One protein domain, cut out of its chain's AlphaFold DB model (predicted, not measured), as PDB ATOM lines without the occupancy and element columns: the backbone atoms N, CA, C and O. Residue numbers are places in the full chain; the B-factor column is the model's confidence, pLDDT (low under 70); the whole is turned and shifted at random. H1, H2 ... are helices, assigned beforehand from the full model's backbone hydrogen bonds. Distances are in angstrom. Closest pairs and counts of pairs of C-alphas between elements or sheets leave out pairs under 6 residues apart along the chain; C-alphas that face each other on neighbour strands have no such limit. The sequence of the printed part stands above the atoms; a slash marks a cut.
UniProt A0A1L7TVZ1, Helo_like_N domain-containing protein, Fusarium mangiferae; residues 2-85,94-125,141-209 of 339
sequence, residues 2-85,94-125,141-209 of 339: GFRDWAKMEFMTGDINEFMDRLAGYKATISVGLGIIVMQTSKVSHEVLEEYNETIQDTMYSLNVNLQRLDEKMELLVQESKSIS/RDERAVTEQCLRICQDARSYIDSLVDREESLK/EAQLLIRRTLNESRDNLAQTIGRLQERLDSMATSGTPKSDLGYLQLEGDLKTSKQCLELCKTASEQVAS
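What this domain is: This is residues 2 to 85, 94 to 125 and 141 to 209 of the 339 residues of the protein "Helo_like_N domain-containing protein" of Fusarium mangiferae (UniProt A0A1L7TVZ1). The model is a long rod of helices in two parts set end to end: a bundle of H3, H2 and H6 in one part, and the antiparallel pair H4 and H5 in the other. H5 and H6 follow each other nearly in line along the rod through residues 175 to 177, and the short H1 sits at the beginning of H2 as a corner on the bundle. The printed part has 185 residues with six named helices, H1 to H6 in order along the chain, and no named strand; the class is all helix. It is extended, with a radius of gyration of the C-alphas of 32.0 A and spans of 108 by 34 by 24 A.

Where its parts are: H3, the longest helix, holds residues 46 to 85 and measures 58.5 A, from C-alpha 46 at (40.252, 40.121, 10.862) to C-alpha 85 at (24.025, -8.871, 38.419). H6 is residues 178 to 209, 46.9 A, and ends at C-alpha 209 at (48.185, 29.432, 11.747). H2 is residues 16 to 41, 37.9 A, and H1 is residues 3 to 13, 15.3 A. H4 is residues 94 to 125, 47.2 A. H5 is residues 141 to 174, 50.1 A, beginning at C-alpha 141 at (-18.359, -49.087, 29.511).

How they stand to each other: H2, H3 and H6 form an up-and-down bundle, each running against the one before it in the chain. H3 and H6 touch at a shallow tilt of 22 degrees, opposite ways; their closest C-alphas are those of Met 60 and Leu 197, 6.1 A apart. H2 and H3 are a helical hairpin at a steep tilt of 37 degrees, only just past shallow; H3 touches H2 with residues 52 to 66 alone, closest at the C-alphas of Ala 28 and Thr 59, 6.1 A. H2 touches H6 with residues 26 to 36 alone, at a shallow tilt of 30 degrees, the same way; the closest C-alphas are those of Thr 29 and Cys 196, 6.1 A apart. H1 and H2 only just touch, with 3 pairs of C-alphas within 8 A, and touch only at the corner; the closest C-alphas are those of Glu 10 and Phe 19, 7.3 A apart. H4 and H5 touch at a shallow tilt of 24 degrees, opposite ways, closest at the C-alphas of Leu 104 and Ile 161, 6.1 A. H3 and H4 are apart, and so are H5 and H6. In H1, H3, H5 and H6 every O i to N i+4 pair is within hydrogen-bond range; in H2 21 of 22 are, in H4 27 of 28.

The domain as a whole: The two C-alphas farthest apart are those of His 46 and Glu 141, 108.4 A. Residues 86 to 93 are not printed, with 13.2 A from C-alpha 85 to C-alpha 94, and residues 126 to 140 are not printed, with 14.6 A from C-alpha 125 to C-alpha 141. The links H1 to H2, H2 to H3 and H5 to H6 are tight, and residues 41 to 47 stand free. The mean pLDDT of the printed part is 82.5; 35 residues are under 70, among them 5 to 15 and 172 to 182.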
ATOM      1  N   GLY A   2      16.435   4.596   8.837       61.84
ATOM      2  CA  GLY A   2      16.592   5.981   8.386       61.84
ATOM      3  C   GLY A   2      16.746   6.953   9.559       61.84
ATOM      4  O   GLY A   2      16.295   6.662  10.664       61.84
ATOM      5  N   PHE A   3      17.302   8.143   9.301       67.62
ATOM      6  CA  PHE A   3      17.409   9.248  10.276       67.62
ATOM      7  C   PHE A   3      16.082   9.540  10.997       67.62
ATOM      8  O   PHE A   3      16.062   9.871  12.178       67.62
ATOM      9  N   ARG A   4      14.955   9.364  10.295       70.31
ATOM     10  CA  ARG A   4      13.606   9.573  10.834       70.31
ATOM     11  C   ARG A   4      13.191   8.517  11.863       70.31
ATOM     12  O   ARG A   4      12.526   8.864  12.833       70.31
ATOM     13  N   ASP A   5      13.588   7.263  11.664       63.28
ATOM     14  CA  ASP A   5      13.316   6.185  12.622       63.28
ATOM     15  C   ASP A   5      14.206   6.329  13.856       63.28
ATOM     16  O   ASP A   5      13.736   6.159  14.975       63.28
ATOM     17  N   TRP A   6      15.463   6.738  13.652       67.25
ATOM     18  CA  TRP A   6      16.402   7.065  14.725       67.25
ATOM     19  C   TRP A   6      15.908   8.234  15.587       67.25
ATOM     20  O   TRP A   6      15.771   8.085  16.796       67.25
ATOM     21  N   ALA A   7      15.532   9.360  14.970       60.62
ATOM     22  CA  ALA A   7      15.027  10.524  15.697       60.62
ATOM     23  C   ALA A   7      13.737  10.208  16.472       60.62
ATOM     24  O   ALA A   7      13.529  10.709  17.573       60.62
ATOM     25  N   LYS A   8      12.875   9.344  15.917       61.09
ATOM     26  CA  LYS A   8      11.660   8.878  16.593       61.09
ATOM     27  C   LYS A   8      11.981   7.972  17.785       61.09
ATOM     28  O   LYS A   8      11.300   8.078  18.798       61.09
ATOM     29  N   MET A   9      12.986   7.102  17.681       64.44
ATOM     30  CA  MET A   9      13.426   6.273  18.807       64.44
ATOM     31  C   MET A   9      14.051   7.120  19.916       64.44
ATOM     32  O   MET A   9      13.702   6.921  21.074       64.44
ATOM     33  N   GLU A  10      14.871   8.115  19.579       60.62
ATOM     34  CA  GLU A  10      15.480   9.010  20.571       60.62
ATOM     35  C   GLU A  10      14.429   9.846  21.308       60.62
ATOM     36  O   GLU A  10      14.419   9.906  22.536       60.62
ATOM     37  N   PHE A  11      13.465  10.388  20.558       53.75
ATOM     38  CA  PHE A  11      12.314  11.114  21.099       53.75
ATOM     39  C   PHE A  11      11.447  10.257  22.036       53.75
ATOM     40  O   PHE A  11      10.845  10.773  22.972       53.75
ATOM     41  N   MET A  12      11.359   8.951  21.781       51.22
ATOM     42  CA  MET A  12      10.542   8.019  22.566       51.22
ATOM     43  C   MET A  12      11.272   7.446  23.790       51.22
ATOM     44  O   MET A  12      10.617   6.842  24.639       51.22
ATOM     45  N   THR A  13      12.600   7.589  23.881       57.84
ATOM     46  CA  THR A  13      13.433   6.852  24.854       57.84
ATOM     47  C   THR A  13      14.102   7.757  25.899       57.84
ATOM     48  O   THR A  13      14.546   7.244  26.923       57.84
ATOM     49  N   GLY A  14      14.136   9.087  25.723       59.28
ATOM     50  CA  GLY A  14      14.806   9.973  26.687       59.28
ATOM     51  C   GLY A  14      14.520  11.474  26.565       59.28
ATOM     52  O   GLY A  14      13.703  11.910  25.758       59.28
ATOM     53  N   ASP A  15      15.197  12.249  27.427       69.19
ATOM     54  CA  ASP A  15      15.048  13.701  27.612       69.19
ATOM     55  C   ASP A  15      15.255  14.472  26.298       69.19
ATOM     56  O   ASP A  15      16.347  14.532  25.727       69.19
ATOM     57  N   ILE A  16      14.174  15.081  25.811       78.75
ATOM     58  CA  ILE A  16      14.150  15.814  24.546       78.75
ATOM     59  C   ILE A  16      15.134  16.983  24.521       78.75
ATOM     60  O   ILE A  16      15.670  17.310  23.461       78.75
ATOM     61  N   ASN A  17      15.394  17.599  25.675       79.94
ATOM     62  CA  ASN A  17      16.317  18.723  25.763       79.94
ATOM     63  C   ASN A  17      17.738  18.264  25.450       79.94
ATOM     64  O   ASN A  17      18.451  18.901  24.688       79.94
ATOM     65  N   GLU A  18      18.108  17.080  25.921       79.06
ATOM     66  CA  GLU A  18      19.410  16.493  25.655       79.06
ATOM     67  C   GLU A  18      19.607  16.110  24.183       79.06
ATOM     68  O   GLU A  18      20.711  16.256  23.650       79.06
ATOM     69  N   PHE A  19      18.558  15.625  23.515       81.75
ATOM     70  CA  PHE A  19      18.603  15.418  22.069       81.75
ATOM     71  C   PHE A  19      18.806  16.746  21.327       81.75
ATOM     72  O   PHE A  19      19.641  16.833  20.424       81.75
ATOM     73  N   MET A  20      18.074  17.790  21.724       83.94
ATOM     74  CA  MET A  20      18.197  19.123  21.138       83.94
ATOM     75  C   MET A  20      19.593  19.720  21.356       83.94
ATOM     76  O   MET A  20      20.157  20.273  20.412       83.94
ATOM     77  N   ASP A  21      20.178  19.541  22.541       83.69
ATOM     78  CA  ASP A  21      21.543  19.976  22.858       83.69
ATOM     79  C   ASP A  21      22.579  19.251  21.991       83.69
ATOM     80  O   ASP A  21      23.454  19.884  21.394       83.69
ATOM     81  N   ARG A  22      22.452  17.921  21.847       84.44
ATOM     82  CA  ARG A  22      23.321  17.120  20.966       84.44
ATOM     83  C   ARG A  22      23.221  17.588  19.515       84.44
ATOM     84  O   ARG A  22      24.236  17.809  18.853       84.44
ATOM     85  N   LEU A  23      22.000  17.795  19.026       88.19
ATOM     86  CA  LEU A  23      21.759  18.274  17.669       88.19
ATOM     87  C   LEU A  23      22.329  19.682  17.446       88.19
ATOM     88  O   LEU A  23      22.897  19.952  16.384       88.19
ATOM     89  N   ALA A  24      22.207  20.570  18.435       88.19
ATOM     90  CA  ALA A  24      22.797  21.900  18.392       88.19
ATOM     91  C   ALA A  24      24.330  21.831  18.298       88.19
ATOM     92  O   ALA A  24      24.909  22.511  17.448       88.19
ATOM     93  N   GLY A  25      24.971  20.950  19.074       88.12
ATOM     94  CA  GLY A  25      26.415  20.706  19.006       88.12
ATOM     95  C   GLY A  25      26.878  20.196  17.636       88.12
ATOM     96  O   GLY A  25      27.836  20.720  17.060       88.12
ATOM     97  N   TYR A  26      26.159  19.237  17.045       90.62
ATOM     98  CA  TYR A  26      26.473  18.744  15.699       90.62
ATOM     99  C   TYR A  26      26.278  19.814  14.624       90.62
ATOM    100  O   TYR A  26      27.119  19.965  13.737       90.62
ATOM    101  N   LYS A  27      25.210  20.610  14.719       93.38
ATOM    102  CA  LYS A  27      24.981  21.740  13.814       93.38
ATOM    103  C   LYS A  27      26.117  22.760  13.902       93.38
ATOM    104  O   LYS A  27      26.621  23.181  12.863       93.38
ATOM    105  N   ALA A  28      26.528  23.128  15.114       92.62
ATOM    106  CA  ALA A  28      27.641  24.047  15.332       92.62
ATOM    107  C   ALA A  28      28.948  23.488  14.743       92.62
ATOM    108  O   ALA A  28      29.643  24.195  14.018       92.62
ATOM    109  N   THR A  29      29.213  22.190  14.920       93.56
ATOM    110  CA  THR A  29      30.374  21.510  14.317       93.56
ATOM    111  C   THR A  29      30.361  21.584  12.786       93.56
ATOM    112  O   THR A  29      31.385  21.864  12.166       93.56
ATOM    113  N   ILE A  30      29.204  21.368  12.151       93.81
ATOM    114  CA  ILE A  30      29.061  21.491  10.691       93.81
ATOM    115  C   ILE A  30      29.324  22.935  10.249       93.81
ATOM    116  O   ILE A  30      30.031  23.154   9.266       93.81
ATOM    117  N   SER A  31      28.788  23.920  10.975       93.12
ATOM    118  CA  SER A  31      29.053  25.338  10.715       93.12
ATOM    119  C   SER A  31      30.542  25.674  10.833       93.12
ATOM    120  O   SER A  31      31.070  26.355   9.955       93.12
ATOM    121  N   VAL A  32      31.233  25.135  11.844       94.12
ATOM    122  CA  VAL A  32      32.692  25.239  11.971       94.12
ATOM    123  C   VAL A  32      33.368  24.629  10.743       94.12
ATOM    124  O   VAL A  32      34.105  25.332  10.060       94.12
ATOM    125  N   GLY A  33      33.068  23.379  10.382       91.62
ATOM    126  CA  GLY A  33      33.676  22.720   9.220       91.62
ATOM    127  C   GLY A  33      33.469  23.472   7.901       91.62
ATOM    128  O   GLY A  33      34.389  23.576   7.092       91.62
ATOM    129  N   LEU A  34      32.293  24.067   7.693       91.12
ATOM    130  CA  LEU A  34      32.031  24.924   6.534       91.12
ATOM    131  C   LEU A  34      32.863  26.210   6.568       91.12
ATOM    132  O   LEU A  34      33.402  26.614   5.537       91.12
ATOM    133  N   GLY A  35      33.006  26.832   7.741       88.31
ATOM    134  CA  GLY A  35      33.842  28.019   7.917       88.31
ATOM    135  C   GLY A  35      35.302  27.779   7.532       88.31
ATOM    136  O   GLY A  35      35.887  28.619   6.852       88.31
ATOM    137  N   ILE A  36      35.849  26.593   7.835       87.69
ATOM    138  CA  ILE A  36      37.203  26.193   7.419       87.69
ATOM    139  C   ILE A  36      37.356  26.291   5.897       87.69
ATOM    140  O   ILE A  36      38.301  26.903   5.399       87.69
ATOM    141  N   ILE A  37      36.415  25.699   5.155       86.56
ATOM    142  CA  ILE A  37      36.448  25.651   3.686       86.56
ATOM    143  C   ILE A  37      36.343  27.068   3.105       86.56
ATOM    144  O   ILE A  37      37.061  27.424   2.167       86.56
ATOM    145  N   VAL A  38      35.474  27.903   3.680       85.62
ATOM    146  CA  VAL A  38      35.310  29.301   3.258       85.62
ATOM    147  C   VAL A  38      36.600  30.093   3.487       85.62
ATOM    148  O   VAL A  38      37.031  30.816   2.591       85.62
ATOM    149  N   MET A  39      37.267  29.908   4.628       81.88
ATOM    150  CA  MET A  39      38.534  30.581   4.937       81.88
ATOM    151  C   MET A  39      39.695  30.148   4.038       81.88
ATOM    152  O   MET A  39      40.566  30.957   3.740       81.88
ATOM    153  N   GLN A  40      39.717  28.895   3.580       78.12
ATOM    154  CA  GLN A  40      40.743  28.424   2.639       78.12
ATOM    155  C   GLN A  40      40.547  28.987   1.229       78.12
ATOM    156  O   GLN A  40      41.508  29.143   0.478       78.12
ATOM    157  N   THR A  41      39.301  29.265   0.848       79.44
ATOM    158  CA  THR A  41      38.949  29.645  -0.528       79.44
ATOM    159  C   THR A  41      38.790  31.149  -0.723       79.44
ATOM    160  O   THR A  41      38.878  31.624  -1.855       79.44
ATOM    161  N   SER A  42      38.580  31.912   0.353       77.12
ATOM    162  CA  SER A  42      38.299  33.349   0.302       77.12
ATOM    163  C   SER A  42      39.144  34.134   1.306       77.12
ATOM    164  O   SER A  42      39.378  33.685   2.423       77.12
ATOM    165  N   LYS A  43      39.550  35.357   0.939       73.19
ATOM    166  CA  LYS A  43      40.155  36.296   1.897       73.19
ATOM    167  C   LYS A  43      39.086  36.773   2.882       73.19
ATOM    168  O   LYS A  43      38.134  37.435   2.473       73.19
ATOM    169  N   VAL A  44      39.257  36.450   4.160       80.75
ATOM    170  CA  VAL A  44      38.379  36.886   5.258       80.75
ATOM    171  C   VAL A  44      38.967  38.098   5.979       80.75
ATOM    172  O   VAL A  44      40.176  38.306   5.949       80.75
ATOM    173  N   SER A  45      38.126  38.935   6.589       82.56
ATOM    174  CA  SER A  45      38.590  40.063   7.407       82.56
ATOM    175  C   SER A  45      39.042  39.592   8.792       82.56
ATOM    176  O   SER A  45      38.720  38.487   9.222       82.56
ATOM    177  N   HIS A  46      39.780  40.445   9.510       83.75
ATOM    178  CA  HIS A  46      40.252  40.121  10.862       83.75
ATOM    179  C   HIS A  46      39.098  39.924  11.844       83.75
ATOM    180  O   HIS A  46      39.128  39.007  12.650       83.75
ATOM    181  N   GLU A  47      38.077  40.769  11.747       85.38
ATOM    182  CA  GLU A  47      36.879  40.699  12.586       85.38
ATOM    183  C   GLU A  47      36.138  39.368  12.398       85.38
ATOM    184  O   GLU A  47      35.809  38.702  13.372       85.38
ATOM    185  N   VAL A  48      35.978  38.922  11.146       86.75
ATOM    186  CA  VAL A  48      35.342  37.632  10.837       86.75
ATOM    187  C   VAL A  48      36.192  36.456  11.329       86.75
ATOM    188  O   VAL A  48      35.649  35.445  11.763       86.75
ATOM    189  N   LEU A  49      37.522  36.569  11.270       87.88
ATOM    190  CA  LEU A  49      38.427  35.545  11.796       87.88
ATOM    191  C   LEU A  49      38.317  35.414  13.324       87.88
ATOM    192  O   LEU A  49      38.343  34.301  13.844       87.88
ATOM    193  N   GLU A  50      38.175  36.537  14.028       88.56
ATOM    194  CA  GLU A  50      38.018  36.589  15.483       88.56
ATOM    195  C   GLU A  50      36.663  36.013  15.930       88.56
ATOM    196  O   GLU A  50      36.636  35.126  16.781       88.56
ATOM    197  N   GLU A  51      35.563  36.419  15.286       90.75
ATOM    198  CA  GLU A  51      34.215  35.871  15.531       90.75
ATOM    199  C   GLU A  51      34.157  34.359  15.261       90.75
ATOM    200  O   GLU A  51      33.553  33.573  15.999       90.75
ATOM    201  N   TYR A  52      34.826  33.916  14.201       91.88
ATOM    202  CA  TYR A  52      34.905  32.499  13.892       91.88
ATOM    203  C   TYR A  52      35.739  31.724  14.921       91.88
ATOM    204  O   TYR A  52      35.366  30.610  15.288       91.88
ATOM    205  N   ASN A  53      36.832  32.307  15.426       92.56
ATOM    206  CA  ASN A  53      37.600  31.709  16.516       92.56
ATOM    207  C   ASN A  53      36.749  31.545  17.782       92.56
ATOM    208  O   ASN A  53      36.774  30.479  18.389       92.56
ATOM    209  N   GLU A  54      35.964  32.561  18.148       94.31
ATOM    210  CA  GLU A  54      35.003  32.485  19.257       94.31
ATOM    211  C   GLU A  54      34.008  31.336  19.040       94.31
ATOM    212  O   GLU A  54      33.869  30.460  19.893       94.31
ATOM    213  N   THR A  55      33.433  31.243  17.838       93.75
ATOM    214  CA  THR A  55      32.507  30.161  17.467       93.75
ATOM    215  C   THR A  55      33.146  28.771  17.604       93.75
ATOM    216  O   THR A  55      32.488  27.821  18.040       93.75
ATOM    217  N   ILE A  56      34.428  28.618  17.244       94.62
ATOM    218  CA  ILE A  56      35.166  27.359  17.427       94.62
ATOM    219  C   ILE A  56      35.298  27.022  18.914       94.62
ATOM    220  O   ILE A  56      35.009  25.886  19.295       94.62
ATOM    221  N   GLN A  57      35.710  27.983  19.747       95.06
ATOM    222  CA  GLN A  57      35.891  27.764  21.185       95.06
ATOM    223  C   GLN A  57      34.569  27.389  21.869       95.06
ATOM    224  O   GLN A  57      34.523  26.409  22.616       95.06
ATOM    225  N   ASP A  58      33.477  28.084  21.544       94.81
ATOM    226  CA  ASP A  58      32.139  27.790  22.069       94.81
ATOM    227  C   ASP A  58      31.659  26.388  21.676       94.81
ATOM    228  O   ASP A  58      31.093  25.641  22.487       94.81
ATOM    229  N   THR A  59      31.919  25.995  20.426       94.50
ATOM    230  CA  THR A  59      31.573  24.660  19.924       94.50
ATOM    231  C   THR A  59      32.396  23.581  20.628       94.50
ATOM    232  O   THR A  59      31.840  22.566  21.049       94.50
ATOM    233  N   MET A  60      33.703  23.801  20.815       94.88
ATOM    234  CA  MET A  60      34.574  22.884  21.558       94.88
ATOM    235  C   MET A  60      34.120  22.714  23.005       94.88
ATOM    236  O   MET A  60      34.056  21.585  23.493       94.88
ATOM    237  N   TYR A  61      33.779  23.813  23.682       94.62
ATOM    238  CA  TYR A  61      33.261  23.773  25.045       94.62
ATOM    239  C   TYR A  61      31.977  22.940  25.123       94.62
ATOM    240  O   TYR A  61      31.889  22.004  25.918       94.62
ATOM    241  N   SER A  62      31.018  23.214  24.235       91.19
ATOM    242  CA  SER A  62      29.738  22.497  24.181       91.19
ATOM    243  C   SER A  62      29.921  20.996  23.920       91.19
ATOM    244  O   SER A  62      29.276  20.164  24.560       91.19
ATOM    245  N   LEU A  63      30.837  20.630  23.014       92.81
ATOM    246  CA  LEU A  63      31.180  19.234  22.728       92.81
ATOM    247  C   LEU A  63      31.829  18.537  23.927       92.81
ATOM    248  O   LEU A  63      31.484  17.391  24.205       92.81
ATOM    249  N   ASN A  64      32.725  19.212  24.650       92.62
ATOM    250  CA  ASN A  64      33.343  18.661  25.857       92.62
ATOM    251  C   ASN A  64      32.313  18.392  26.957       92.62
ATOM    252  O   ASN A  64      32.334  17.319  27.555       92.62
ATOM    253  N   VAL A  65      31.387  19.328  27.192       90.94
ATOM    254  CA  VAL A  65      30.293  19.135  28.156       90.94
ATOM    255  C   VAL A  65      29.434  17.931  27.762       90.94
ATOM    256  O   VAL A  65      29.107  17.095  28.603       90.94
ATOM    257  N   ASN A  66      29.105  17.799  26.473       88.50
ATOM    258  CA  ASN A  66      28.341  16.651  25.993       88.50
ATOM    259  C   ASN A  66      29.111  15.330  26.157       88.50
ATOM    260  O   ASN A  66      28.528  14.350  26.606       88.50
ATOM    261  N   LEU A  67      30.408  15.300  25.835       90.25
ATOM    262  CA  LEU A  67      31.255  14.118  26.022       90.25
ATOM    263  C   LEU A  67      31.298  13.676  27.482       90.25
ATOM    264  O   LEU A  67      31.094  12.499  27.751       90.25
ATOM    265  N   GLN A  68      31.470  14.616  28.413       89.12
ATOM    266  CA  GLN A  68      31.455  14.309  29.840       89.12
ATOM    267  C   GLN A  68      30.115  13.695  30.267       89.12
ATOM    268  O   GLN A  68      30.091  12.674  30.945       89.12
ATOM    269  N   ARG A  69      28.991  14.261  29.812       86.50
ATOM    270  CA  ARG A  69      27.661  13.717  30.122       86.50
ATOM    271  C   ARG A  69      27.451  12.316  29.534       86.50
ATOM    272  O   ARG A  69      26.787  11.484  30.150       86.50
ATOM    273  N   LEU A  70      27.983  12.052  28.339       86.31
ATOM    274  CA  LEU A  70      27.941  10.723  27.725       86.31
ATOM    275  C   LEU A  70      28.791   9.717  28.516       86.31
ATOM    276  O   LEU A  70      28.321   8.607  28.755       86.31
ATOM    277  N   ASP A  71      29.987  10.107  28.962       85.81
ATOM    278  CA  ASP A  71      30.852   9.266  29.800       85.81
ATOM    279  C   ASP A  71      30.173   8.938  31.145       85.81
ATOM    280  O   ASP A  71      30.066   7.766  31.508       85.81
ATOM    281  N   GLU A  72      29.604   9.935  31.830       87.31
ATOM    282  CA  GLU A  72      28.855   9.750  33.087       87.31
ATOM    283  C   GLU A  72      27.688   8.763  32.919       87.31
ATOM    284  O   GLU A  72      27.472   7.872  33.742       87.31
ATOM    285  N   LYS A  73      26.944   8.867  31.814       83.62
ATOM    286  CA  LYS A  73      25.859   7.926  31.506       83.62
ATOM    287  C   LYS A  73      26.354   6.518  31.220       83.62
ATOM    288  O   LYS A  73      25.683   5.553  31.590       83.62
ATOM    289  N   MET A  74      27.497   6.392  30.556       81.62
ATOM    290  CA  MET A  74      28.091   5.096  30.263       81.62
ATOM    291  C   MET A  74      28.506   4.400  31.563       81.62
ATOM    292  O   MET A  74      28.201   3.223  31.752       81.62
ATOM    293  N   GLU A  75      29.103   5.141  32.499       83.94
ATOM    294  CA  GLU A  75      29.441   4.639  33.834       83.94
ATOM    295  C   GLU A  75      28.201   4.221  34.633       83.94
ATOM    296  O   GLU A  75      28.199   3.145  35.237       83.94
ATOM    297  N   LEU A  76      27.120   5.009  34.584       82.62
ATOM    298  CA  LEU A  76      25.859   4.668  35.250       82.62
ATOM    299  C   LEU A  76      25.258   3.358  34.720       82.62
ATOM    300  O   LEU A  76      24.860   2.519  35.524       82.62
ATOM    301  N   LEU A  77      25.246   3.137  33.402       76.31
ATOM    302  CA  LEU A  77      24.750   1.885  32.807       76.31
ATOM    303  C   LEU A  77      25.619   0.675  33.189       76.31
ATOM    304  O   LEU A  77      25.112  -0.416  33.478       76.31
ATOM    305  N   VAL A  78      26.940   0.854  33.241       77.81
ATOM    306  CA  VAL A  78      27.873  -0.187  33.706       77.81
ATOM    307  C   VAL A  78      27.655  -0.497  35.193       77.81
ATOM    308  O   VAL A  78      27.701  -1.657  35.611       77.81
ATOM    309  N   GLN A  79      27.371   0.512  36.013       75.69
ATOM    310  CA  GLN A  79      27.079   0.324  37.430       75.69
ATOM    311  C   GLN A  79      25.705  -0.324  37.659       75.69
ATOM    312  O   GLN A  79      25.584  -1.218  38.501       75.69
ATOM    313  N   GLU A  80      24.689   0.073  36.894       69.38
ATOM    314  CA  GLU A  80      23.343  -0.499  36.941       69.38
ATOM    315  C   GLU A  80      23.374  -1.985  36.565       69.38
ATOM    316  O   GLU A  80      22.925  -2.824  37.347       69.38
ATOM    317  N   SER A  81      24.018  -2.341  35.450       65.06
ATOM    318  CA  SER A  81      24.192  -3.742  35.032       65.06
ATOM    319  C   SER A  81      24.953  -4.590  36.064       65.06
ATOM    320  O   SER A  81      24.577  -5.738  36.329       65.06
ATOM    321  N   LYS A  82      25.971  -4.024  36.725       66.88
ATOM    322  CA  LYS A  82      26.690  -4.682  37.828       66.88
ATOM    323  C   LYS A  82      25.813  -4.866  39.073       66.88
ATOM    324  O   LYS A  82      25.899  -5.907  39.721       66.88
ATOM    325  N   SER A  83      24.964  -3.889  39.398       60.16
ATOM    326  CA  SER A  83      24.039  -3.954  40.540       60.16
ATOM    327  C   SER A  83      22.915  -4.972  40.327       60.16
ATOM    328  O   SER A  83      22.624  -5.751  41.233       60.16
ATOM    329  N   ILE A  84      22.368  -5.047  39.109       59.22
ATOM    330  CA  ILE A  84      21.403  -6.071  38.699       59.22
ATOM    331  C   ILE A  84      22.058  -7.448  38.833       59.22
ATOM    332  O   ILE A  84      21.520  -8.328  39.494       59.22
ATOM    333  N   SER A  85      23.281  -7.608  38.323       55.16
ATOM    334  CA  SER A  85      24.025  -8.871  38.419       55.16
ATOM    335  C   SER A  85      24.320  -9.300  39.867       55.16
ATOM    336  O   SER A  85      24.341 -10.495  40.151       55.16
ATOM    337  N   ARG A  94      17.954 -17.796  32.512       61.09
ATOM    338  CA  ARG A  94      18.534 -18.936  31.787       61.09
ATOM    339  C   ARG A  94      18.180 -20.280  32.411       61.09
ATOM    340  O   ARG A  94      17.795 -21.174  31.660       61.09
ATOM    341  N   ASP A  95      18.252 -20.419  33.730       69.25
ATOM    342  CA  ASP A  95      17.831 -21.637  34.430       69.25
ATOM    343  C   ASP A  95      16.321 -21.865  34.269       69.25
ATOM    344  O   ASP A  95      15.888 -22.964  33.934       69.25
ATOM    345  N   GLU A  96      15.503 -20.817  34.404       76.62
ATOM    346  CA  GLU A  96      14.054 -20.894  34.189       76.62
ATOM    347  C   GLU A  96      13.706 -21.248  32.734       76.62
ATOM    348  O   GLU A  96      12.796 -22.045  32.486       76.62
ATOM    349  N   ARG A  97      14.463 -20.723  31.762       81.50
ATOM    350  CA  ARG A  97      14.331 -21.093  30.349       81.50
ATOM    351  C   ARG A  97      14.704 -22.556  30.119       81.50
ATOM    352  O   ARG A  97      13.930 -23.274  29.494       81.50
ATOM    353  N   ALA A  98      15.843 -23.006  30.643       83.31
ATOM    354  CA  ALA A  98      16.298 -24.388  30.506       83.31
ATOM    355  C   ALA A  98      15.299 -25.378  31.130       83.31
ATOM    356  O   ALA A  98      15.001 -26.422  30.544       83.31
ATOM    357  N   VAL A  99      14.720 -25.026  32.281       86.62
ATOM    358  CA  VAL A  99      13.653 -25.799  32.928       86.62
ATOM    359  C   VAL A  99      12.380 -25.795  32.079       86.62
ATOM    360  O   VAL A  99      11.789 -26.852  31.876       86.62
ATOM    361  N   THR A 100      11.979 -24.650  31.524       87.06
ATOM    362  CA  THR A 100      10.784 -24.542  30.665       87.06
ATOM    363  C   THR A 100      10.936 -25.368  29.381       87.06
ATOM    364  O   THR A 100      10.019 -26.104  29.015       87.06
ATOM    365  N   GLU A 101      12.106 -25.330  28.736       89.69
ATOM    366  CA  GLU A 101      12.444 -26.166  27.572       89.69
ATOM    367  C   GLU A 101      12.434 -27.665  27.927       89.69
ATOM    368  O   GLU A 101      11.948 -28.496  27.153       89.69
ATOM    369  N   GLN A 102      12.912 -28.033  29.120       90.94
ATOM    370  CA  GLN A 102      12.849 -29.410  29.611       90.94
ATOM    371  C   GLN A 102      11.410 -29.871  29.877       90.94
ATOM    372  O   GLN A 102      11.038 -30.966  29.458       90.94
ATOM    373  N   CYS A 103      10.588 -29.049  30.533       90.50
ATOM    374  CA  CYS A 103       9.174 -29.345  30.764       90.50
ATOM    375  C   CYS A 103       8.416 -29.526  29.446       90.50
ATOM    376  O   CYS A 103       7.592 -30.429  29.330       90.50
ATOM    377  N   LEU A 104       8.733 -28.716  28.435       93.38
ATOM    378  CA  LEU A 104       8.118 -28.804  27.117       93.38
ATOM    379  C   LEU A 104       8.451 -30.131  26.419       93.38
ATOM    380  O   LEU A 104       7.541 -30.768  25.890       93.38
ATOM    381  N   ARG A 105       9.707 -30.594  26.497       92.06
ATOM    382  CA  ARG A 105      10.101 -31.931  26.014       92.06
ATOM    383  C   ARG A 105       9.325 -33.044  26.715       92.06
ATOM    384  O   ARG A 105       8.731 -33.878  26.047       92.06
ATOM    385  N   ILE A 106       9.236 -33.000  28.047       92.88
ATOM    386  CA  ILE A 106       8.486 -33.996  28.828       92.88
ATOM    387  C   ILE A 106       7.007 -34.025  28.414       92.88
ATOM    388  O   ILE A 106       6.428 -35.097  28.249       92.88
ATOM    389  N   CYS A 107       6.381 -32.859  28.221       91.62
ATOM    390  CA  CYS A 107       4.990 -32.785  27.775       91.62
ATOM    391  C   CYS A 107       4.798 -33.317  26.345       91.62
ATOM    392  O   CYS A 107       3.767 -33.927  26.063       91.62
ATOM    393  N   GLN A 108       5.765 -33.104  25.449       92.25
ATOM    394  CA  GLN A 108       5.748 -33.667  24.096       92.25
ATOM    395  C   GLN A 108       5.894 -35.192  24.123       92.25
ATOM    396  O   GLN A 108       5.089 -35.876  23.497       92.25
ATOM    397  N   ASP A 109       6.832 -35.717  24.912       93.00
ATOM    398  CA  ASP A 109       7.036 -37.159  25.082       93.00
ATOM    399  C   ASP A 109       5.775 -37.834  25.646       93.00
ATOM    400  O   ASP A 109       5.313 -38.853  25.127       93.00
ATOM    401  N   ALA A 110       5.161 -37.231  26.671       92.12
ATOM    402  CA  ALA A 110       3.913 -37.716  27.259       92.12
ATOM    403  C   ALA A 110       2.759 -37.712  26.246       92.12
ATOM    404  O   ALA A 110       1.964 -38.653  26.212       92.12
ATOM    405  N   ARG A 111       2.681 -36.681  25.396       91.94
ATOM    406  CA  ARG A 111       1.672 -36.593  24.337       91.94
ATOM    407  C   ARG A 111       1.868 -37.689  23.292       91.94
ATOM    408  O   ARG A 111       0.911 -38.393  22.999       91.94
ATOM    409  N   SER A 112       3.091 -37.886  22.796       92.81
ATOM    410  CA  SER A 112       3.398 -38.961  21.845       92.81
ATOM    411  C   SER A 112       3.106 -40.347  22.423       92.81
ATOM    412  O   SER A 112       2.614 -41.223  21.716       92.81
ATOM    413  N   TYR A 113       3.357 -40.545  23.720       92.38
ATOM    414  CA  TYR A 113       2.993 -41.783  24.400       92.38
ATOM    415  C   TYR A 113       1.473 -41.991  24.443       92.38
ATOM    416  O   TYR A 113       1.002 -43.073  24.100       92.38
ATOM    417  N   ILE A 114       0.695 -40.966  24.803       90.56
ATOM    418  CA  ILE A 114      -0.775 -41.039  24.804       90.56
ATOM    419  C   ILE A 114      -1.327 -41.276  23.397       90.56
ATOM    420  O   ILE A 114      -2.197 -42.128  23.244       90.56
ATOM    421  N   ASP A 115      -0.792 -40.604  22.379       88.75
ATOM    422  CA  ASP A 115      -1.186 -40.823  20.985       88.75
ATOM    423  C   ASP A 115      -0.941 -42.297  20.583       88.75
ATOM    424  O   ASP A 115      -1.839 -42.946  20.056       88.75
ATOM    425  N   SER A 116       0.189 -42.899  20.985       89.44
ATOM    426  CA  SER A 116       0.442 -44.332  20.742       89.44
ATOM    427  C   SER A 116      -0.524 -45.279  21.474       89.44
ATOM    428  O   SER A 116      -0.801 -46.387  21.007       89.44
ATOM    429  N   LEU A 117      -1.040 -44.871  22.642       87.50
ATOM    430  CA  LEU A 117      -2.046 -45.639  23.379       87.50
ATOM    431  C   LEU A 117      -3.408 -45.574  22.690       87.50
ATOM    432  O   LEU A 117      -4.101 -46.590  22.662       87.50
ATOM    433  N   VAL A 118      -3.761 -44.414  22.132       84.62
ATOM    434  CA  VAL A 118      -4.972 -44.224  21.327       84.62
ATOM    435  C   VAL A 118      -4.891 -45.067  20.053       84.62
ATOM    436  O   VAL A 118      -5.811 -45.837  19.792       84.62
ATOM    437  N   ASP A 119      -3.764 -45.041  19.335       83.06
ATOM    438  CA  ASP A 119      -3.552 -45.866  18.133       83.06
ATOM    439  C   ASP A 119      -3.672 -47.371  18.441       83.06
ATOM    440  O   ASP A 119      -4.241 -48.150  17.673       83.06
ATOM    441  N   ARG A 120      -3.172 -47.802  19.608       82.94
ATOM    442  CA  ARG A 120      -3.290 -49.192  20.076       82.94
ATOM    443  C   ARG A 120      -4.722 -49.567  20.467       82.94
ATOM    444  O   ARG A 120      -5.121 -50.706  20.240       82.94
ATOM    445  N   GLU A 121      -5.482 -48.649  21.065       78.12
ATOM    446  CA  GLU A 121      -6.910 -48.839  21.360       78.12
ATOM    447  C   GLU A 121      -7.722 -48.978  20.063       78.12
ATOM    448  O   GLU A 121      -8.585 -49.851  19.962       78.12
ATOM    449  N   GLU A 122      -7.422 -48.161  19.051       73.38
ATOM    450  CA  GLU A 122      -8.082 -48.218  17.745       73.38
ATOM    451  C   GLU A 122      -7.723 -49.499  16.978       73.38
ATOM    452  O   GLU A 122      -8.616 -50.161  16.455       73.38
ATOM    453  N   SER A 123      -6.464 -49.948  17.027       68.12
ATOM    454  CA  SER A 123      -6.045 -51.222  16.421       68.12
ATOM    455  C   SER A 123      -6.699 -52.459  17.055       68.12
ATOM    456  O   SER A 123      -6.803 -53.489  16.389       68.12
ATOM    457  N   LEU A 124      -7.134 -52.393  18.320       63.50
ATOM    458  CA  LEU A 124      -7.858 -53.486  18.987       63.50
ATOM    459  C   LEU A 124      -9.311 -53.621  18.501       63.50
ATOM    460  O   LEU A 124      -9.899 -54.688  18.669       63.50
ATOM    461  N   LYS A 125      -9.885 -52.578  17.886       59.66
ATOM    462  CA  LYS A 125     -11.209 -52.645  17.244       59.66
ATOM    463  C   LYS A 125     -11.186 -53.350  15.889       59.66
ATOM    464  O   LYS A 125     -12.205 -53.907  15.499       59.66
ATOM    465  N   GLU A 141     -18.443 -50.284  28.658       81.94
ATOM    466  CA  GLU A 141     -18.359 -49.087  29.511       81.94
ATOM    467  C   GLU A 141     -16.909 -48.748  29.904       81.94
ATOM    468  O   GLU A 141     -16.500 -47.586  29.866       81.94
ATOM    469  N   ALA A 142     -16.098 -49.777  30.173       78.69
ATOM    470  CA  ALA A 142     -14.674 -49.640  30.462       78.69
ATOM    471  C   ALA A 142     -13.878 -49.018  29.297       78.69
ATOM    472  O   ALA A 142     -13.036 -48.154  29.528       78.69
ATOM    473  N   GLN A 143     -14.165 -49.406  28.049       80.31
ATOM    474  CA  GLN A 143     -13.520 -48.835  26.860       80.31
ATOM    475  C   GLN A 143     -13.911 -47.368  26.676       80.31
ATOM    476  O   GLN A 143     -13.055 -46.522  26.432       80.31
ATOM    477  N   LEU A 144     -15.197 -47.045  26.853       83.19
ATOM    478  CA  LEU A 144     -15.678 -45.668  26.748       83.19
ATOM    479  C   LEU A 144     -15.023 -44.759  27.803       83.19
ATOM    480  O   LEU A 144     -14.697 -43.605  27.516       83.19
ATOM    481  N   LEU A 145     -14.820 -45.288  29.015       86.88
ATOM    482  CA  LEU A 145     -14.160 -44.590  30.113       86.88
ATOM    483  C   LEU A 145     -12.677 -44.333  29.807       86.88
ATOM    484  O   LEU A 145     -12.223 -43.200  29.941       86.88
ATOM    485  N   ILE A 146     -11.950 -45.344  29.321       87.94
ATOM    486  CA  ILE A 146     -10.536 -45.227  28.930       87.94
ATOM    487  C   ILE A 146     -10.362 -44.205  27.805       87.94
ATOM    488  O   ILE A 146      -9.530 -43.305  27.922       87.94
ATOM    489  N   ARG A 147     -11.199 -44.274  26.764       85.69
ATOM    490  CA  ARG A 147     -11.151 -43.340  25.635       85.69
ATOM    491  C   ARG A 147     -11.395 -41.897  26.069       85.69
ATOM    492  O   ARG A 147     -10.709 -40.983  25.612       85.69
ATOM    493  N   ARG A 148     -12.361 -41.687  26.972       89.00
ATOM    494  CA  ARG A 148     -12.637 -40.369  27.557       89.00
ATOM    495  C   ARG A 148     -11.412 -39.843  28.303       89.00
ATOM    496  O   ARG A 148     -10.976 -38.731  28.023       89.00
ATOM    497  N   THR A 149     -10.824 -40.649  29.186       91.62
ATOM    498  CA  THR A 149      -9.644 -40.257  29.969       91.62
ATOM    499  C   THR A 149      -8.427 -39.968  29.085       91.62
ATOM    500  O   THR A 149      -7.719 -38.990  29.324       91.62
ATOM    501  N   LEU A 150      -8.194 -40.760  28.032       90.50
ATOM    502  CA  LEU A 150      -7.111 -40.508  27.075       90.50
ATOM    503  C   LEU A 150      -7.315 -39.180  26.340       90.50
ATOM    504  O   LEU A 150      -6.389 -38.368  26.283       90.50
ATOM    505  N   ASN A 151      -8.525 -38.903  25.851       89.06
ATOM    506  CA  ASN A 151      -8.799 -37.658  25.138       89.06
ATOM    507  C   ASN A 151      -8.689 -36.424  26.054       89.06
ATOM    508  O   ASN A 151      -8.069 -35.434  25.673       89.06
ATOM    509  N   GLU A 152      -9.194 -36.505  27.289       92.56
ATOM    510  CA  GLU A 152      -9.017 -35.458  28.307       92.56
ATOM    511  C   GLU A 152      -7.532 -35.208  28.614       92.56
ATOM    512  O   GLU A 152      -7.088 -34.062  28.696       92.56
ATOM    513  N   SER A 153      -6.729 -36.271  28.742       91.44
ATOM    514  CA  SER A 153      -5.287 -36.144  28.982       91.44
ATOM    515  C   SER A 153      -4.550 -35.482  27.811       91.44
ATOM    516  O   SER A 153      -3.667 -34.650  28.034       91.44
ATOM    517  N   ARG A 154      -4.963 -35.773  26.569       91.19
ATOM    518  CA  ARG A 154      -4.411 -35.165  25.354       91.19
ATOM    519  C   ARG A 154      -4.698 -33.667  25.297       91.19
ATOM    520  O   ARG A 154      -3.788 -32.880  25.031       91.19
ATOM    521  N   ASP A 155      -5.934 -33.272  25.583       91.69
ATOM    522  CA  ASP A 155      -6.351 -31.869  25.567       91.69
ATOM    523  C   ASP A 155      -5.648 -31.070  26.685       91.69
ATOM    524  O   ASP A 155      -5.146 -29.967  26.448       91.69
ATOM    525  N   ASN A 156      -5.496 -31.665  27.875       92.94
ATOM    526  CA  ASN A 156      -4.751 -31.072  28.992       92.94
ATOM    527  C   ASN A 156      -3.259 -30.868  28.668       92.94
ATOM    528  O   ASN A 156      -2.685 -29.816  28.978       92.94
ATOM    529  N   LEU A 157      -2.617 -31.845  28.020       93.06
ATOM    530  CA  LEU A 157      -1.226 -31.716  27.578       93.06
ATOM    531  C   LEU A 157      -1.076 -30.669  26.476       93.06
ATOM    532  O   LEU A 157      -0.147 -29.867  26.536       93.06
ATOM    533  N   ALA A 158      -1.996 -30.616  25.510       91.75
ATOM    534  CA  ALA A 158      -1.990 -29.593  24.466       91.75
ATOM    535  C   ALA A 158      -2.109 -28.176  25.056       91.75
ATOM    536  O   ALA A 158      -1.354 -27.284  24.669       91.75
ATOM    537  N   GLN A 159      -2.989 -27.984  26.045       94.25
ATOM    538  CA  GLN A 159      -3.109 -26.715  26.764       94.25
ATOM    539  C   GLN A 159      -1.819 -26.360  27.518       94.25
ATOM    540  O   GLN A 159      -1.374 -25.212  27.484       94.25
ATOM    541  N   THR A 160      -1.210 -27.338  28.190       91.69
ATOM    542  CA  THR A 160       0.029 -27.131  28.955       91.69
ATOM    543  C   THR A 160       1.196 -26.769  28.036       91.69
ATOM    544  O   THR A 160       1.917 -25.816  28.319       91.69
ATOM    545  N   ILE A 161       1.340 -27.459  26.899       92.81
ATOM    546  CA  ILE A 161       2.346 -27.150  25.873       92.81
ATOM    547  C   ILE A 161       2.161 -25.721  25.357       92.81
ATOM    548  O   ILE A 161       3.133 -24.971  25.326       92.81
ATOM    549  N   GLY A 162       0.929 -25.318  25.023       91.88
ATOM    550  CA  GLY A 162       0.649 -23.961  24.546       91.88
ATOM    551  C   GLY A 162       1.053 -22.881  25.554       91.88
ATOM    552  O   GLY A 162       1.715 -21.913  25.191       91.88
ATOM    553  N   ARG A 163       0.748 -23.084  26.844       92.25
ATOM    554  CA  ARG A 163       1.154 -22.159  27.920       92.25
ATOM    555  C   ARG A 163       2.671 -22.089  28.099       92.25
ATOM    556  O   ARG A 163       3.208 -21.012  28.340       92.25
ATOM    557  N   LEU A 164       3.366 -23.225  28.008       91.38
ATOM    558  CA  LEU A 164       4.828 -23.267  28.116       91.38
ATOM    559  C   LEU A 164       5.503 -22.581  26.920       91.38
ATOM    560  O   LEU A 164       6.497 -21.888  27.115       91.38
ATOM    561  N   GLN A 165       4.949 -22.723  25.713       90.88
ATOM    562  CA  GLN A 165       5.424 -22.037  24.506       90.88
ATOM    563  C   GLN A 165       5.243 -20.520  24.604       90.88
ATOM    564  O   GLN A 165       6.205 -19.785  24.417       90.88
ATOM    565  N   GLU A 166       4.053 -20.054  24.992       89.12
ATOM    566  CA  GLU A 166       3.777 -18.623  25.189       89.12
ATOM    567  C   GLU A 166       4.724 -18.004  26.227       89.12
ATOM    568  O   GLU A 166       5.286 -16.921  26.034       89.12
ATOM    569  N   ARG A 167       4.966 -18.733  27.321       84.25
ATOM    570  CA  ARG A 167       5.906 -18.318  28.359       84.25
ATOM    571  C   ARG A 167       7.344 -18.266  27.831       84.25
ATOM    572  O   ARG A 167       8.038 -17.290  28.110       84.25
ATOM    573  N   LEU A 168       7.774 -19.233  27.022       84.12
ATOM    574  CA  LEU A 168       9.103 -19.244  26.400       84.12
ATOM    575  C   LEU A 168       9.303 -18.070  25.420       84.12
ATOM    576  O   LEU A 168      10.339 -17.404  25.460       84.12
ATOM    577  N   ASP A 169       8.295 -17.757  24.605       82.31
ATOM    578  CA  ASP A 169       8.328 -16.636  23.656       82.31
ATOM    579  C   ASP A 169       8.379 -15.277  24.378       82.31
ATOM    580  O   ASP A 169       9.126 -14.366  23.993       82.31
ATOM    581  N   SER A 170       7.654 -15.146  25.495       75.81
ATOM    582  CA  SER A 170       7.707 -13.947  26.343       75.81
ATOM    583  C   SER A 170       9.097 -13.716  26.969       75.81
ATOM    584  O   SER A 170       9.552 -12.574  27.099       75.81
ATOM    585  N   MET A 171       9.826 -14.795  27.281       70.62
ATOM    586  CA  MET A 171      11.202 -14.739  27.791       70.62
ATOM    587  C   MET A 171      12.219 -14.418  26.684       70.62
ATOM    588  O   MET A 171      13.173 -13.679  26.912       70.62
ATOM    589  N   ALA A 172      12.016 -14.918  25.461       64.38
ATOM    590  CA  ALA A 172      12.883 -14.602  24.322       64.38
ATOM    591  C   ALA A 172      12.823 -13.112  23.939       64.38
ATOM    592  O   ALA A 172      13.841 -12.505  23.604       64.38
ATOM    593  N   THR A 173      11.640 -12.504  24.050       57.34
ATOM    594  CA  THR A 173      11.416 -11.089  23.712       57.34
ATOM    595  C   THR A 173      11.990 -10.130  24.767       57.34
ATOM    596  O   THR A 173      12.331  -8.991  24.455       57.34
ATOM    597  N   SER A 174      12.148 -10.586  26.012       52.41
ATOM    598  CA  SER A 174      12.734  -9.812  27.120       52.41
ATOM    599  C   SER A 174      14.255  -9.984  27.267       52.41
ATOM    600  O   SER A 174      14.873  -9.292  28.073       52.41
ATOM    601  N   GLY A 175      14.872 -10.872  26.476       50.72
ATOM    602  CA  GLY A 175      16.268 -11.299  26.626       50.72
ATOM    603  C   GLY A 175      17.344 -10.419  25.979       50.72
ATOM    604  O   GLY A 175      18.520 -10.733  26.132       50.72
ATOM    605  N   THR A 176      16.997  -9.336  25.273       48.31
ATOM    606  CA  THR A 176      17.984  -8.279  24.982       48.31
ATOM    607  C   THR A 176      17.900  -7.263  26.112       48.31
ATOM    608  O   THR A 176      16.883  -6.571  26.219       48.31
ATOM    609  N   PRO A 177      18.912  -7.171  26.996       54.88
ATOM    610  CA  PRO A 177      18.894  -6.158  28.031       54.88
ATOM    611  C   PRO A 177      18.787  -4.815  27.321       54.88
ATOM    612  O   PRO A 177      19.628  -4.471  26.494       54.88
ATOM    613  N   LYS A 178      17.749  -4.038  27.632       53.78
ATOM    614  CA  LYS A 178      17.589  -2.655  27.149       53.78
ATOM    615  C   LYS A 178      18.877  -1.831  27.360       53.78
ATOM    616  O   LYS A 178      19.176  -0.936  26.574       53.78
ATOM    617  N   SER A 179      19.651  -2.211  28.381       58.69
ATOM    618  CA  SER A 179      21.000  -1.740  28.700       58.69
ATOM    619  C   SER A 179      22.022  -1.937  27.569       58.69
ATOM    620  O   SER A 179      22.786  -1.017  27.302       58.69
ATOM    621  N   ASP A 180      22.035  -3.077  26.871       62.94
ATOM    622  CA  ASP A 180      23.039  -3.370  25.830       62.94
ATOM    623  C   ASP A 180      22.797  -2.542  24.562       62.94
ATOM    624  O   ASP A 180      23.736  -2.033  23.950       62.94
ATOM    625  N   LEU A 181      21.526  -2.349  24.189       67.00
ATOM    626  CA  LEU A 181      21.160  -1.491  23.058       67.00
ATOM    627  C   LEU A 181      21.486  -0.017  23.356       67.00
ATOM    628  O   LEU A 181      22.039   0.674  22.502       67.00
ATOM    629  N   GLY A 182      21.176   0.446  24.574       69.38
ATOM    630  CA  GLY A 182      21.491   1.803  25.025       69.38
ATOM    631  C   GLY A 182      22.996   2.064  25.100       69.38
ATOM    632  O   GLY A 182      23.450   3.126  24.683       69.38
ATOM    633  N   TYR A 183      23.781   1.081  25.549       74.88
ATOM    634  CA  TYR A 183      25.239   1.182  25.618       74.88
ATOM    635  C   TYR A 183      25.884   1.290  24.229       74.88
ATOM    636  O   TYR A 183      26.668   2.207  23.989       74.88
ATOM    637  N   LEU A 184      25.514   0.408  23.289       76.31
ATOM    638  CA  LEU A 184      26.021   0.450  21.907       76.31
ATOM    639  C   LEU A 184      25.690   1.775  21.210       76.31
ATOM    640  O   LEU A 184      26.477   2.293  20.416       76.31
ATOM    641  N   GLN A 185      24.521   2.337  21.507       76.25
ATOM    642  CA  GLN A 185      24.125   3.634  20.983       76.25
ATOM    643  C   GLN A 185      24.964   4.772  21.579       76.25
ATOM    644  O   GLN A 185      25.468   5.618  20.839       76.25
ATOM    645  N   LEU A 186      25.142   4.776  22.900       81.69
ATOM    646  CA  LEU A 186      25.931   5.782  23.605       81.69
ATOM    647  C   LEU A 186      27.399   5.766  23.152       81.69
ATOM    648  O   LEU A 186      28.010   6.819  22.992       81.69
ATOM    649  N   GLU A 187      27.943   4.583  22.861       83.25
ATOM    650  CA  GLU A 187      29.271   4.411  22.268       83.25
ATOM    651  C   GLU A 187      29.372   5.049  20.871       83.25
ATOM    652  O   GLU A 187      30.353   5.738  20.563       83.25
ATOM    653  N   GLY A 188      28.345   4.878  20.034       85.62
ATOM    654  CA  GLY A 188      28.258   5.527  18.723       85.62
ATOM    655  C   GLY A 188      28.238   7.057  18.817       85.62
ATOM    656  O   GLY A 188      28.970   7.741  18.090       85.62
ATOM    657  N   ASP A 189      27.453   7.596  19.746       84.00
ATOM    658  CA  ASP A 189      27.341   9.039  19.986       84.00
ATOM    659  C   ASP A 189      28.629   9.634  20.563       84.00
ATOM    660  O   ASP A 189      29.070  10.708  20.140       84.00
ATOM    661  N   LEU A 190      29.277   8.915  21.480       88.50
ATOM    662  CA  LEU A 190      30.567   9.282  22.056       88.50
ATOM    663  C   LEU A 190      31.649   9.324  20.975       88.50
ATOM    664  O   LEU A 190      32.399  10.298  20.878       88.50
ATOM    665  N   LYS A 191      31.705   8.310  20.104       91.44
ATOM    666  CA  LYS A 191      32.642   8.284  18.974       91.44
ATOM    667  C   LYS A 191      32.413   9.459  18.024       91.44
ATOM    668  O   LYS A 191      33.377  10.110  17.620       91.44
ATOM    669  N   THR A 192      31.155   9.745  17.696       90.81
ATOM    670  CA  THR A 192      30.788  10.860  16.811       90.81
ATOM    671  C   THR A 192      31.169  12.201  17.437       90.81
ATOM    672  O   THR A 192      31.829  13.016  16.797       90.81
ATOM    673  N   SER A 193      30.861  12.404  18.720       91.44
ATOM    674  CA  SER A 193      31.219  13.626  19.452       91.44
ATOM    675  C   SER A 193      32.738  13.830  19.542       91.44
ATOM    676  O   SER A 193      33.212  14.953  19.378       91.44
ATOM    677  N   LYS A 194      33.527  12.756  19.709       93.31
ATOM    678  CA  LYS A 194      35.001  12.828  19.650       93.31
ATOM    679  C   LYS A 194      35.500  13.260  18.270       93.31
ATOM    680  O   LYS A 194      36.393  14.096  18.186       93.31
ATOM    681  N   GLN A 195      34.912  12.744  17.190       94.50
ATOM    682  CA  GLN A 195      35.254  13.176  15.830       94.50
ATOM    683  C   GLN A 195      34.917  14.652  15.591       94.50
ATOM    684  O   GLN A 195      35.715  15.372  14.993       94.50
ATOM    685  N   CYS A 196      33.767  15.115  16.086       93.81
ATOM    686  CA  CYS A 196      33.395  16.528  16.037       93.81
ATOM    687  C   CYS A 196      34.418  17.407  16.766       93.81
ATOM    688  O   CYS A 196      34.828  18.439  16.238       93.81
ATOM    689  N   LEU A 197      34.880  16.974  17.942       95.00
ATOM    690  CA  LEU A 197      35.883  17.706  18.710       95.00
ATOM    691  C   LEU A 197      37.224  17.799  17.966       95.00
ATOM    692  O   LEU A 197      37.824  18.870  17.926       95.00
ATOM    693  N   GLU A 198      37.681  16.709  17.346       95.50
ATOM    694  CA  GLU A 198      38.908  16.703  16.534       95.50
ATOM    695  C   GLU A 198      38.817  17.652  15.328       95.50
ATOM    696  O   GLU A 198      39.771  18.375  15.026       95.50
ATOM    697  N   LEU A 199      37.652  17.726  14.678       94.62
ATOM    698  CA  LEU A 199      37.409  18.709  13.622       94.62
ATOM    699  C   LEU A 199      37.541  20.138  14.162       94.62
ATOM    700  O   LEU A 199      38.226  20.955  13.551       94.62
ATOM    701  N   CYS A 200      36.934  20.443  15.310       94.12
ATOM    702  CA  CYS A 200      37.037  21.770  15.916       94.12
ATOM    703  C   CYS A 200      38.473  22.121  16.343       94.12
ATOM    704  O   CYS A 200      38.891  23.262  16.155       94.12
ATOM    705  N   LYS A 201      39.259  21.156  16.840       94.75
ATOM    706  CA  LYS A 201      40.693  21.361  17.118       94.75
ATOM    707  C   LYS A 201      41.465  21.700  15.849       94.75
ATOM    708  O   LYS A 201      42.189  22.689  15.826       94.75
ATOM    709  N   THR A 202      41.235  20.947  14.775       93.50
ATOM    710  CA  THR A 202      41.843  21.212  13.462       93.50
ATOM    711  C   THR A 202      41.469  22.611  12.956       93.50
ATOM    712  O   THR A 202      42.315  23.347  12.453       93.50
ATOM    713  N   ALA A 203      40.206  23.016  13.136       92.06
ATOM    714  CA  ALA A 203      39.737  24.361  12.807       92.06
ATOM    715  C   ALA A 203      40.483  25.438  13.611       92.06
ATOM    716  O   ALA A 203      40.923  26.441  13.050       92.06
ATOM    717  N   SER A 204      40.654  25.212  14.916       92.94
ATOM    718  CA  SER A 204      41.363  26.124  15.811       92.94
ATOM    719  C   SER A 204      42.836  26.270  15.428       92.94
ATOM    720  O   SER A 204      43.331  27.391  15.331       92.94
ATOM    721  N   GLU A 205      43.523  25.164  15.137       91.56
ATOM    722  CA  GLU A 205      44.914  25.172  14.668       91.56
ATOM    723  C   GLU A 205      45.060  25.938  13.352       91.56
ATOM    724  O   GLU A 205      45.988  26.732  13.181       91.56
ATOM    725  N   GLN A 206      44.111  25.761  12.432       87.69
ATOM    726  CA  GLN A 206      44.116  26.479  11.167       87.69
ATOM    727  C   GLN A 206      43.940  27.989  11.364       87.69
ATOM    728  O   GLN A 206      44.644  28.773  10.723       87.69
ATOM    729  N   VAL A 207      43.042  28.415  12.253       87.44
ATOM    730  CA  VAL A 207      42.883  29.834  12.597       87.44
ATOM    731  C   VAL A 207      44.146  30.378  13.266       87.44
ATOM    732  O   VAL A 207      44.625  31.441  12.880       87.44
ATOM    733  N   ALA A 208      44.744  29.625  14.192       86.62
ATOM    734  CA  ALA A 208      45.987  30.009  14.860       86.62
ATOM    735  C   ALA A 208      47.179  30.124  13.892       86.62
ATOM    736  O   ALA A 208      48.115  30.885  14.142       86.62
ATOM    737  N   SER A 209      47.148  29.386  12.780       83.50
ATOM    738  CA  SER A 209      48.185  29.432  11.747       83.50
ATOM    739  C   SER A 209      48.132  30.687  10.863       83.50
ATOM    740  O   SER A 209      49.145  31.023  10.242       83.50
TER     741      SER A 209